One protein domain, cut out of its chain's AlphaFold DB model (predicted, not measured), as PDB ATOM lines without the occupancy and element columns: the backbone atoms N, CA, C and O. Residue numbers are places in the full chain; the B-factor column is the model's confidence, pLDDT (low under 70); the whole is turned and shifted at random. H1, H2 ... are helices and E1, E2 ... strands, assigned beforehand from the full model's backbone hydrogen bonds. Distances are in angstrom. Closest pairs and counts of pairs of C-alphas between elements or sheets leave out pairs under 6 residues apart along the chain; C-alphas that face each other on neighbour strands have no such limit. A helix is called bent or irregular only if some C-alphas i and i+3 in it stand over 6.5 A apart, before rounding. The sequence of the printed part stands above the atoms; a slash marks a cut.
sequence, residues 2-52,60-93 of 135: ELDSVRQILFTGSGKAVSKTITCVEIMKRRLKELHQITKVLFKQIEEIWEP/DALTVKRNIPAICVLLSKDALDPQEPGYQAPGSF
ATOM      1  N   GLU A   2     -12.893  11.711 -11.740       54.91
ATOM      2  CA  GLU A   2     -13.595  10.475 -12.079       54.91
ATOM      3  C   GLU A   2     -15.084  10.809 -12.054       54.91
ATOM      4  O   GLU A   2     -15.596  11.302 -11.051       54.91
ATOM      5  N   LEU A   3     -15.760  10.624 -13.185       58.97
ATOM      6  CA  LEU A   3     -17.214  10.626 -13.216       58.97
ATOM      7  C   LEU A   3     -17.641   9.206 -12.850       58.97
ATOM      8  O   LEU A   3     -17.608   8.313 -13.696       58.97
ATOM      9  N   ASP A   4     -18.002   8.992 -11.583       68.12
ATOM     10  CA  ASP A   4     -18.386   7.670 -11.058       68.12
ATOM     11  C   ASP A   4     -19.590   7.043 -11.785       68.12
ATOM     12  O   ASP A   4     -19.781   5.827 -11.754       68.12
ATOM     13  N   SER A   5     -20.352   7.860 -12.519       82.50
ATOM     14  CA  SER A   5     -21.414   7.429 -13.428       82.50
ATOM     15  C   SER A   5     -20.929   6.587 -14.616       82.50
ATOM     16  O   SER A   5     -21.717   5.826 -15.176       82.50
ATOM     17  N   VAL A   6     -19.655   6.681 -15.022       90.00
ATOM     18  CA  VAL A   6     -19.126   5.902 -16.152       90.00
ATOM     19  C   VAL A   6     -18.621   4.545 -15.661       90.00
ATOM     20  O   VAL A   6     -17.534   4.413 -15.081       90.00
ATOM     21  N   ARG A   7     -19.441   3.519 -15.910       93.81
ATOM     22  CA  ARG A   7     -19.151   2.110 -15.599       93.81
ATOM     23  C   ARG A   7     -18.492   1.335 -16.739       93.81
ATOM     24  O   ARG A   7     -17.796   0.358 -16.476       93.81
ATOM     25  N   GLN A   8     -18.708   1.758 -17.984       95.62
ATOM     26  CA  GLN A   8     -18.321   1.016 -19.184       95.62
ATOM     27  C   GLN A   8     -17.730   1.927 -20.264       95.62
ATOM     28  O   GLN A   8     -18.077   3.104 -20.356       95.62
ATOM     29  N   ILE A   9     -16.857   1.364 -21.098       96.62
ATOM     30  CA  ILE A   9     -16.274   2.029 -22.267       96.62
ATOM     31  C   ILE A   9     -16.054   1.023 -23.401       96.62
ATOM     32  O   ILE A   9     -15.550  -0.077 -23.183       96.62
ATOM     33  N   LEU A  10     -16.421   1.415 -24.623       98.19
ATOM     34  CA  LEU A  10     -16.212   0.625 -25.833       98.19
ATOM     35  C   LEU A  10     -15.069   1.222 -26.658       98.19
ATOM     36  O   LEU A  10     -15.159   2.348 -27.146       98.19
ATOM     37  N   PHE A  11     -14.013   0.443 -26.859       98.50
ATOM     38  CA  PHE A  11     -12.927   0.757 -27.775       98.50
ATOM     39  C   PHE A  11     -13.178   0.084 -29.123       98.50
ATOM     40  O   PHE A  11     -13.363  -1.128 -29.185       98.50
ATOM     41  N   THR A  12     -13.138   0.844 -30.218       98.38
ATOM     42  CA  THR A  12     -13.284   0.301 -31.579       98.38
ATOM     43  C   THR A  12     -12.094   0.677 -32.451       98.38
ATOM     44  O   THR A  12     -11.628   1.815 -32.400       98.38
ATOM     45  N   GLY A  13     -11.614  -0.247 -33.280       98.38
ATOM     46  CA  GLY A  13     -10.525  -0.004 -34.228       98.38
ATOM     47  C   GLY A  13     -10.686  -0.822 -35.496       98.38
ATOM     48  O   GLY A  13     -11.198  -1.934 -35.449       98.38
ATOM     49  N   SER A  14     -10.233  -0.297 -36.632       98.12
ATOM     50  CA  SER A  14     -10.280  -1.001 -37.919       98.12
ATOM     51  C   SER A  14      -9.029  -0.749 -38.760       98.12
ATOM     52  O   SER A  14      -8.426   0.325 -38.686       98.12
ATOM     53  N   GLY A  15      -8.627  -1.739 -39.557       97.12
ATOM     54  CA  GLY A  15      -7.415  -1.691 -40.375       97.12
ATOM     55  C   GLY A  15      -6.177  -1.337 -39.544       97.12
ATOM     56  O   GLY A  15      -5.930  -1.920 -38.489       97.12
ATOM     57  N   LYS A  16      -5.426  -0.319 -39.982       97.19
ATOM     58  CA  LYS A  16      -4.193   0.161 -39.323       97.19
ATOM     59  C   LYS A  16      -4.392   0.653 -37.874       97.19
ATOM     60  O   LYS A  16      -3.406   0.840 -37.165       97.19
ATOM     61  N   ALA A  17      -5.631   0.881 -37.424       97.75
ATOM     62  CA  ALA A  17      -5.921   1.320 -36.057       97.75
ATOM     63  C   ALA A  17      -6.043   0.169 -35.039       97.75
ATOM     64  O   ALA A  17      -5.889   0.429 -33.850       97.75
ATOM     65  N   VAL A  18      -6.261  -1.084 -35.472       98.44
ATOM     66  CA  VAL A  18      -6.533  -2.240 -34.583       98.44
ATOM     67  C   VAL A  18      -5.486  -2.378 -33.472       98.44
ATOM     68  O   VAL A  18      -5.839  -2.413 -32.295       98.44
ATOM     69  N   SER A  19      -4.194  -2.368 -33.814       97.88
ATOM     70  CA  SER A  19      -3.110  -2.495 -32.828       97.88
ATOM     71  C   SER A  19      -3.095  -1.346 -31.814       97.88
ATOM     72  O   SER A  19      -2.902  -1.586 -30.627       97.88
ATOM     73  N   LYS A  20      -3.358  -0.106 -32.258       98.12
ATOM     74  CA  LYS A  20      -3.422   1.070 -31.371       98.12
ATOM     75  C   LYS A  20      -4.611   0.984 -30.414       98.12
ATOM     76  O   LYS A  20      -4.460   1.306 -29.242       98.12
ATOM     77  N   THR A  21      -5.761   0.504 -30.890       98.56
ATOM     78  CA  THR A  21      -6.953   0.268 -30.065       98.56
ATOM     79  C   THR A  21      -6.653  -0.722 -28.940       98.56
ATOM     80  O   THR A  21      -6.965  -0.431 -27.788       98.56
ATOM     81  N   ILE A  22      -5.960  -1.827 -29.243       96.81
ATOM     82  CA  ILE A  22      -5.488  -2.786 -28.230       96.81
ATOM     83  C   ILE A  22      -4.518  -2.098 -27.255       96.81
ATOM     84  O   ILE A  22      -4.698  -2.191 -26.047       96.81
ATOM     85  N   THR A  23      -3.535  -1.328 -27.737       96.75
ATOM     86  CA  THR A  23      -2.619  -0.582 -26.851       96.75
ATOM     87  C   THR A  23      -3.363   0.351 -25.883       96.75
ATOM     88  O   THR A  23      -3.018   0.397 -24.704       96.75
ATOM     89  N   CYS A  24      -4.400   1.061 -26.337       97.00
ATOM     90  CA  CYS A  24      -5.219   1.929 -25.484       97.00
ATOM     91  C   CYS A  24      -6.004   1.145 -24.417       97.00
ATOM     92  O   CYS A  24      -5.992   1.547 -23.253       97.00
ATOM     93  N   VAL A  25      -6.618   0.019 -24.794       96.50
ATOM     94  CA  VAL A  25      -7.285  -0.924 -23.873       96.50
ATOM     95  C   VAL A  25      -6.314  -1.387 -22.783       96.50
ATOM     96  O   VAL A  25      -6.615  -1.287 -21.594       96.50
ATOM     97  N   GLU A  26      -5.112  -1.823 -23.167       93.31
ATOM     98  CA  GLU A  26      -4.112  -2.313 -22.215       93.31
ATOM     99  C   GLU A  26      -3.519  -1.204 -21.332       93.31
ATOM    100  O   GLU A  26      -3.144  -1.446 -20.185       93.31
ATOM    101  N   ILE A  27      -3.417   0.034 -21.822       92.44
ATOM    102  CA  ILE A  27      -3.050   1.180 -20.973       92.44
ATOM    103  C   ILE A  27      -4.159   1.461 -19.952       92.44
ATOM    104  O   ILE A  27      -3.855   1.758 -18.796       92.44
ATOM    105  N   MET A  28      -5.432   1.344 -20.346       92.50
ATOM    106  CA  MET A  28      -6.558   1.558 -19.438       92.50
ATOM    107  C   MET A  28      -6.624   0.488 -18.341       92.50
ATOM    108  O   MET A  28      -6.684   0.867 -17.175       92.50
ATOM    109  N   LYS A  29      -6.504  -0.808 -18.668       91.44
ATOM    110  CA  LYS A  29      -6.498  -1.901 -17.667       91.44
ATOM    111  C   LYS A  29      -5.332  -1.830 -16.668       91.44
ATOM    112  O   LYS A  29      -5.479  -2.254 -15.530       91.44
ATOM    113  N   ARG A  30      -4.184  -1.253 -17.047       87.94
ATOM    114  CA  ARG A  30      -3.076  -0.996 -16.098       87.94
ATOM    115  C   ARG A  30      -3.348   0.173 -15.147       87.94
ATOM    116  O   ARG A  30      -2.793   0.209 -14.054       87.94
ATOM    117  N   ARG A  31      -4.146   1.159 -15.573       88.25
ATOM    118  CA  ARG A  31      -4.500   2.346 -14.771       88.25
ATOM    119  C   ARG A  31      -5.723   2.111 -13.886       88.25
ATOM    120  O   ARG A  31      -5.781   2.650 -12.789       88.25
ATOM    121  N   LEU A  32      -6.677   1.321 -14.370       87.62
ATOM    122  CA  LEU A  32      -7.926   0.970 -13.706       87.62
ATOM    123  C   LEU A  32      -7.959  -0.549 -13.514       87.62
ATOM    124  O   LEU A  32      -8.095  -1.295 -14.483       87.62
ATOM    125  N   LYS A  33      -7.811  -0.987 -12.260       84.19
ATOM    126  CA  LYS A  33      -7.914  -2.400 -11.864       84.19
ATOM    127  C   LYS A  33      -9.370  -2.880 -11.928       84.19
ATOM    128  O   LYS A  33     -10.278  -2.066 -12.070       84.19
ATOM    129  N   GLU A  34      -9.581  -4.190 -11.796       90.25
ATOM    130  CA  GLU A  34     -10.916  -4.806 -11.724       90.25
ATOM    131  C   GLU A  34     -11.842  -4.506 -12.923       90.25
ATOM    132  O   GLU A  34     -13.049  -4.333 -12.774       90.25
ATOM    133  N   LEU A  35     -11.277  -4.459 -14.137       94.88
ATOM    134  CA  LEU A  35     -12.050  -4.332 -15.377       94.88
ATOM    135  C   LEU A  35     -12.311  -5.694 -16.031       94.88
ATOM    136  O   LEU A  35     -11.380  -6.379 -16.458       94.88
ATOM    137  N   HIS A  36     -13.588  -6.044 -16.163       96.62
ATOM    138  CA  HIS A  36     -14.062  -7.120 -17.030       96.62
ATOM    139  C   HIS A  36     -13.969  -6.680 -18.491       96.62
ATOM    140  O   HIS A  36     -14.195  -5.509 -18.808       96.62
ATOM    141  N   GLN A  37     -13.675  -7.615 -19.393       97.62
ATOM    142  CA  GLN A  37     -13.525  -7.334 -20.817       97.62
ATOM    143  C   GLN A  37     -14.358  -8.293 -21.671       97.62
ATOM    144  O   GLN A  37     -14.407  -9.481 -21.376       97.62
ATOM    145  N   ILE A  38     -14.934  -7.797 -22.771       98.44
ATOM    146  CA  ILE A  38     -15.379  -8.623 -23.909       98.44
ATOM    147  C   ILE A  38     -14.713  -8.089 -25.179       98.44
ATOM    148  O   ILE A  38     -14.851  -6.907 -25.499       98.44
ATOM    149  N   THR A  39     -14.033  -8.962 -25.922       98.44
ATOM    150  CA  THR A  39     -13.379  -8.637 -27.198       98.44
ATOM    151  C   THR A  39     -14.066  -9.345 -28.360       98.44
ATOM    152  O   THR A  39     -14.090 -10.570 -28.423       98.44
ATOM    153  N   LYS A  40     -14.558  -8.572 -29.333       98.38
ATOM    154  CA  LYS A  40     -15.142  -9.071 -30.584       98.38
ATOM    155  C   LYS A  40     -14.286  -8.651 -31.772       98.38
ATOM    156  O   LYS A  40     -13.924  -7.482 -31.902       98.38
ATOM    157  N   VAL A  41     -13.983  -9.604 -32.649       98.00
ATOM    158  CA  VAL A  41     -13.289  -9.378 -33.925       98.00
ATOM    159  C   VAL A  41     -14.297  -9.563 -35.054       98.00
ATOM    160  O   VAL A  41     -15.111 -10.482 -35.020       98.00
ATOM    161  N   LEU A  42     -14.267  -8.666 -36.033       97.69
ATOM    162  CA  LEU A  42     -15.221  -8.618 -37.136       97.69
ATOM    163  C   LEU A  42     -14.562  -8.048 -38.397       97.69
ATOM    164  O   LEU A  42     -13.467  -7.489 -38.347       97.69
ATOM    165  N   PHE A  43     -15.261  -8.132 -39.526       98.12
ATOM    166  CA  PHE A  43     -14.943  -7.328 -40.702       98.12
ATOM    167  C   PHE A  43     -15.845  -6.096 -40.755       98.12
ATOM    168  O   PHE A  43     -17.041  -6.175 -40.479       98.12
ATOM    169  N   LYS A  44     -15.269  -4.957 -41.140       96.50
ATOM    170  CA  LYS A  44     -15.999  -3.737 -41.486       96.50
ATOM    171  C   LYS A  44     -15.835  -3.492 -42.982       96.50
ATOM    172  O   LYS A  44     -14.705  -3.420 -43.461       96.50
ATOM    173  N   GLN A  45     -16.940  -3.333 -43.704       97.19
ATOM    174  CA  GLN A  45     -16.881  -2.901 -45.096       97.19
ATOM    175  C   GLN A  45     -16.511  -1.412 -45.157       97.19
ATOM    176  O   GLN A  45     -17.076  -0.592 -44.428       97.19
ATOM    177  N   ILE A  46     -15.569  -1.076 -46.029       95.56
ATOM    178  CA  ILE A  46     -15.235   0.289 -46.439       95.56
ATOM    179  C   ILE A  46     -15.443   0.441 -47.943       95.56
ATOM    180  O   ILE A  46     -15.485  -0.546 -48.683       95.56
ATOM    181  N   GLU A  47     -15.560   1.688 -48.374       95.88
ATOM    182  CA  GLU A  47     -15.700   2.093 -49.764       95.88
ATOM    183  C   GLU A  47     -14.550   3.051 -50.081       95.88
ATOM    184  O   GLU A  47     -14.351   4.045 -49.385       95.88
ATOM    185  N   GLU A  48     -13.741   2.694 -51.072       93.00
ATOM    186  CA  GLU A  48     -12.602   3.480 -51.538       93.00
ATOM    187  C   GLU A  48     -12.918   3.985 -52.945       93.00
ATOM    188  O   GLU A  48     -13.151   3.183 -53.852       93.00
ATOM    189  N   ILE A  49     -12.932   5.304 -53.121       92.69
ATOM    190  CA  ILE A  49     -13.120   5.953 -54.421       92.69
ATOM    191  C   ILE A  49     -11.733   6.277 -54.975       92.69
ATOM    192  O   ILE A  49     -10.927   6.921 -54.304       92.69
ATOM    193  N   TRP A  50     -11.454   5.797 -56.183       91.19
ATOM    194  CA  TRP A  50     -10.189   5.971 -56.884       91.19
ATOM    195  C   TRP A  50     -10.415   6.880 -58.093       91.19
ATOM    196  O   TRP A  50     -11.103   6.501 -59.042       91.19
ATOM    197  N   GLU A  51      -9.848   8.083 -58.047       88.50
ATOM    198  CA  GLU A  51      -9.892   9.030 -59.163       88.50
ATOM    199  C   GLU A  51      -8.921   8.607 -60.287       88.50
ATOM    200  O   GLU A  51      -7.853   8.050 -60.001       88.50
ATOM    201  N   PRO A  52      -9.255   8.855 -61.568       87.31
ATOM    202  CA  PRO A  52      -8.335   8.625 -62.677       87.31
ATOM    203  C   PRO A  52      -7.073   9.486 -62.559       87.31
ATOM    204  O   PRO A  52      -7.143  10.686 -62.314       87.31
ATOM    205  N   ASP A  60     -14.139   7.234 -65.795       86.25
ATOM    206  CA  ASP A  60     -14.930   7.375 -64.571       86.25
ATOM    207  C   ASP A  60     -14.129   7.010 -63.307       86.25
ATOM    208  O   ASP A  60     -13.195   6.201 -63.340       86.25
ATOM    209  N   ALA A  61     -14.531   7.564 -62.159       87.75
ATOM    210  CA  ALA A  61     -13.961   7.208 -60.860       87.75
ATOM    211  C   ALA A  61     -14.362   5.783 -60.432       87.75
ATOM    212  O   ALA A  61     -15.542   5.424 -60.399       87.75
ATOM    213  N   LEU A  62     -13.380   4.967 -60.038       90.62
ATOM    214  CA  LEU A  62     -13.607   3.579 -59.640       90.62
ATOM    215  C   LEU A  62     -13.953   3.485 -58.149       90.62
ATOM    216  O   LEU A  62     -13.134   3.795 -57.285       90.62
ATOM    217  N   THR A  63     -15.141   2.974 -57.839       93.75
ATOM    218  CA  THR A  63     -15.567   2.696 -56.458       93.75
ATOM    219  C   THR A  63     -15.300   1.234 -56.094       93.75
ATOM    220  O   THR A  63     -15.858   0.325 -56.707       93.75
ATOM    221  N   VAL A  64     -14.467   0.989 -55.077       95.00
ATOM    222  CA  VAL A  64     -14.088  -0.360 -54.625       95.00
ATOM    223  C   VAL A  64     -14.557  -0.601 -53.193       95.00
ATOM    224  O   VAL A  64     -14.172   0.112 -52.269       95.00
ATOM    225  N   LYS A  65     -15.350  -1.658 -52.984       96.56
ATOM    226  CA  LYS A  65     -15.785  -2.100 -51.649       96.56
ATOM    227  C   LYS A  65     -14.839  -3.170 -51.116       96.56
ATOM    228  O   LYS A  65     -14.559  -4.149 -51.806       96.56
ATOM    229  N   ARG A  66     -14.327  -2.987 -49.895       96.00
ATOM    230  CA  ARG A  66     -13.353  -3.895 -49.258       96.00
ATOM    231  C   ARG A  66     -13.733  -4.171 -47.809       96.00
ATOM    232  O   ARG A  66     -14.136  -3.265 -47.088       96.00
ATOM    233  N   ASN A  67     -13.559  -5.413 -47.367       97.56
ATOM    234  CA  ASN A  67     -13.703  -5.792 -45.963       97.56
ATOM    235  C   ASN A  67     -12.355  -5.646 -45.252       97.56
ATOM    236  O   ASN A  67     -11.405  -6.353 -45.580       97.56
ATOM    237  N   ILE A  68     -12.272  -4.747 -44.269       97.81
ATOM    238  CA  ILE A  68     -11.086  -4.576 -43.420       97.81
ATOM    239  C   ILE A  68     -11.303  -5.221 -42.047       97.81
ATOM    240  O   ILE A  68     -12.425  -5.188 -41.532       97.81
ATOM    241  N   PRO A  69     -10.259  -5.794 -41.421       98.25
ATOM    242  CA  PRO A  69     -10.366  -6.329 -40.071       98.25
ATOM    243  C   PRO A  69     -10.670  -5.202 -39.082       98.25
ATOM    244  O   PRO A  69     -10.128  -4.097 -39.186       98.25
ATOM    245  N   ALA A  70     -11.527  -5.489 -38.111       98.44
ATOM    246  CA  ALA A  70     -11.918  -4.574 -37.056       98.44
ATOM    247  C   ALA A  70     -12.064  -5.303 -35.714       98.44
ATOM    248  O   ALA A  70     -12.315  -6.507 -35.652       98.44
ATOM    249  N   ILE A  71     -11.879  -4.550 -34.635       98.62
ATOM    250  CA  ILE A  71     -11.960  -5.012 -33.255       98.62
ATOM    251  C   ILE A  71     -12.857  -4.071 -32.451       98.62
ATOM    252  O   ILE A  71     -12.774  -2.847 -32.594       98.62
ATOM    253  N   CYS A  72     -13.680  -4.655 -31.591       98.56
ATOM    254  CA  CYS A  72     -14.482  -3.977 -30.584       98.56
ATOM    255  C   CYS A  72     -14.134  -4.580 -29.221       98.56
ATOM    256  O   CYS A  72     -14.263  -5.789 -29.042       98.56
ATOM    257  N   VAL A  73     -13.699  -3.758 -28.269       98.56
ATOM    258  CA  VAL A  73     -13.367  -4.188 -26.906       98.56
ATOM    259  C   VAL A  73     -14.188  -3.379 -25.913       98.56
ATOM    260  O   VAL A  73     -13.986  -2.173 -25.773       98.56
ATOM    261  N   LEU A  74     -15.119  -4.041 -25.235       98.50
ATOM    262  CA  LEU A  74     -15.826  -3.486 -24.088       98.50
ATOM    263  C   LEU A  74     -14.953  -3.677 -22.847       98.50
ATOM    264  O   LEU A  74     -14.523  -4.799 -22.588       98.50
ATOM    265  N   LEU A  75     -14.739  -2.614 -22.072       97.56
ATOM    266  CA  LEU A  75     -14.279  -2.696 -20.685       97.56
ATOM    267  C   LEU A  75     -15.412  -2.266 -19.751       97.56
ATOM    268  O   LEU A  75     -16.084  -1.265 -20.008       97.56
ATOM    269  N   SER A  76     -15.607  -3.013 -18.668       96.62
ATOM    270  CA  SER A  76     -16.671  -2.812 -17.684       96.62
ATOM    271  C   SER A  76     -16.121  -2.922 -16.267       96.62
ATOM    272  O   SER A  76     -15.408  -3.873 -15.954       96.62
ATOM    273  N   LYS A  77     -16.479  -1.969 -15.400       94.31
ATOM    274  CA  LYS A  77     -16.272  -2.062 -13.943       94.31
ATOM    275  C   LYS A  77     -17.263  -3.030 -13.269       94.31
ATOM    276  O   LYS A  77     -17.093  -3.363 -12.102       94.31
ATOM    277  N   ASP A  78     -18.324  -3.415 -13.979       95.38
ATOM    278  CA  ASP A  78     -19.347  -4.365 -13.534       95.38
ATOM    279  C   ASP A  78     -19.137  -5.728 -14.200       95.38
ATOM    280  O   ASP A  78     -18.632  -5.794 -15.329       95.38
ATOM    281  N   ALA A  79     -19.549  -6.802 -13.523       96.25
ATOM    282  CA  ALA A  79     -19.422  -8.160 -14.035       96.25
ATOM    283  C   ALA A  79     -20.151  -8.342 -15.378       96.25
ATOM    284  O   ALA A  79     -21.261  -7.849 -15.581       96.25
ATOM    285  N   LEU A  80     -19.508  -9.076 -16.284       97.12
ATOM    286  CA  LEU A  80     -20.043  -9.475 -17.586       97.12
ATOM    287  C   LEU A  80     -20.249 -10.997 -17.593       97.12
ATOM    288  O   LEU A  80     -19.655 -11.689 -16.765       97.12
ATOM    289  N   ASP A  81     -21.060 -11.511 -18.519       97.50
ATOM    290  CA  ASP A  81     -21.284 -12.955 -18.663       97.50
ATOM    291  C   ASP A  81     -19.960 -13.688 -18.970       97.50
ATOM    292  O   ASP A  81     -19.364 -13.434 -20.022       97.50
ATOM    293  N   PRO A  82     -19.490 -14.604 -18.097       96.00
ATOM    294  CA  PRO A  82     -18.266 -15.361 -18.339       96.00
ATOM    295  C   PRO A  82     -18.340 -16.315 -19.537       96.00
ATOM    296  O   PRO A  82     -17.296 -16.750 -20.020       96.00
ATOM    297  N   GLN A  83     -19.551 -16.648 -19.998       97.44
ATOM    298  CA  GLN A  83     -19.798 -17.559 -21.117       97.44
ATOM    299  C   GLN A  83     -19.821 -16.841 -22.478       97.44
ATOM    300  O   GLN A  83     -19.829 -17.507 -23.515       97.44
ATOM    301  N   GLU A  84     -19.814 -15.503 -22.501       97.31
ATOM    302  CA  GLU A  84     -19.795 -14.729 -23.743       97.31
ATOM    303  C   GLU A  84     -18.455 -14.919 -24.487       97.31
ATOM    304  O   GLU A  84     -17.382 -14.688 -23.914       97.31
ATOM    305  N   PRO A  85     -18.461 -15.290 -25.783       97.31
ATOM    306  CA  PRO A  85     -17.235 -15.453 -26.554       97.31
ATOM    307  C   PRO A  85     -16.372 -14.184 -26.570       97.31
ATOM    308  O   PRO A  85     -16.817 -13.098 -26.942       97.31
ATOM    309  N   GLY A  86     -15.100 -14.343 -26.194       96.62
ATOM    310  CA  GLY A  86     -14.157 -13.232 -26.062       96.62
ATOM    311  C   GLY A  86     -14.202 -12.517 -24.708       96.62
ATOM    312  O   GLY A  86     -13.531 -11.491 -24.563       96.62
ATOM    313  N   TYR A  87     -14.949 -13.035 -23.725       97.81
ATOM    314  CA  TYR A  87     -14.839 -12.611 -22.333       97.81
ATOM    315  C   TYR A  87     -13.423 -12.841 -21.777       97.81
ATOM    316  O   TYR A  87     -12.780 -13.861 -22.033       97.81
ATOM    317  N   GLN A  88     -12.947 -11.890 -20.977       95.62
ATOM    318  CA  GLN A  88     -11.714 -11.985 -20.208       95.62
ATOM    319  C   GLN A  88     -11.945 -11.390 -18.809       95.62
ATOM    320  O   GLN A  88     -12.357 -10.237 -18.663       95.62
ATOM    321  N   ALA A  89     -11.663 -12.190 -17.778       94.12
ATOM    322  CA  ALA A  89     -11.786 -11.786 -16.380       94.12
ATOM    323  C   ALA A  89     -10.715 -10.749 -15.972       94.12
ATOM    324  O   ALA A  89      -9.621 -10.743 -16.559       94.12
ATOM    325  N   PRO A  90     -10.978  -9.913 -14.949       93.06
ATOM    326  CA  PRO A  90      -9.982  -8.990 -14.412       93.06
ATOM    327  C   PRO A  90      -8.699  -9.697 -13.944       93.06
ATOM    328  O   PRO A  90      -8.697 -10.895 -13.666       93.06
ATOM    329  N   GLY A  91      -7.579  -8.969 -13.896       81.31
ATOM    330  CA  GLY A  91      -6.275  -9.470 -13.420       81.31
ATOM    331  C   GLY A  91      -5.565 -10.496 -14.321       81.31
ATOM    332  O   GLY A  91      -4.343 -10.612 -14.263       81.31
ATOM    333  N   SER A  92      -6.282 -11.180 -15.218       71.75
ATOM    334  CA  SER A  92      -5.753 -12.224 -16.118       71.75
ATOM    335  C   SER A  92      -4.583 -11.793 -17.020       71.75
ATOM    336  O   SER A  92      -3.830 -12.638 -17.498       71.75
ATOM    337  N   PHE A  93      -4.417 -10.490 -17.258       63.81
ATOM    338  CA  PHE A  93      -3.318  -9.939 -18.050       63.81
ATOM    339  C   PHE A  93      -1.972  -9.997 -17.308       63.81
ATOM    340  O   PHE A  93      -0.972 -10.393 -17.902       63.81
TER     341      PHE A  93
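This is residues 2 to 52 and 60 to 93 of the 135 residues of the protein "Alba domain-containing protein" of Callipepla squamata (UniProt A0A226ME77). One helix, H1, covers one face of a three-stranded antiparallel sheet, order E1, E3, E2; beyond H1 the long strands E2 and E3 run on together as a two-stranded arm. The printed part has 85 residues, with one named helix and three named strands in the order E1, H1, E2, E3 along the chain, class mixed; the whole is loose, with a radius of gyration of the C-alphas of 16.6 A, and spans 54 by 30 by 23 A.

E1, residues 8 to 14, is antiparallel to E3, residues 62 to 76, with N 11 and O 73 at 2.8 A. H1, residues 15 to 31, is on the sheet at a height of 8.9 A, along the strands, making two layers, a helix on one face. It is irregular, C-alphas 16 and 19 being 7.1 A apart; 11 of 13 O i to N i+4 pairs are within hydrogen-bond range. E2, residues 36 to 50, is antiparallel to E3, with N 42 and O 70 at 2.9 A. E1, H1 and E2 form a split strand-helix-strand unit, E3 between its strands, with a right-handed crossover.

E1 begins at C-alpha 8 (-18.321, 1.016, -19.184). H1 measures 26.1 A, E2 42.1 A and E3 42.6 A, ending at C-alpha 76 (-16.671, -2.812, -17.684).

Residues 53 to 59 are cut out, a 7.0 A gap between C-alphas 52 and 60. Residues 2 to 4 and 93 are under 70 in pLDDT.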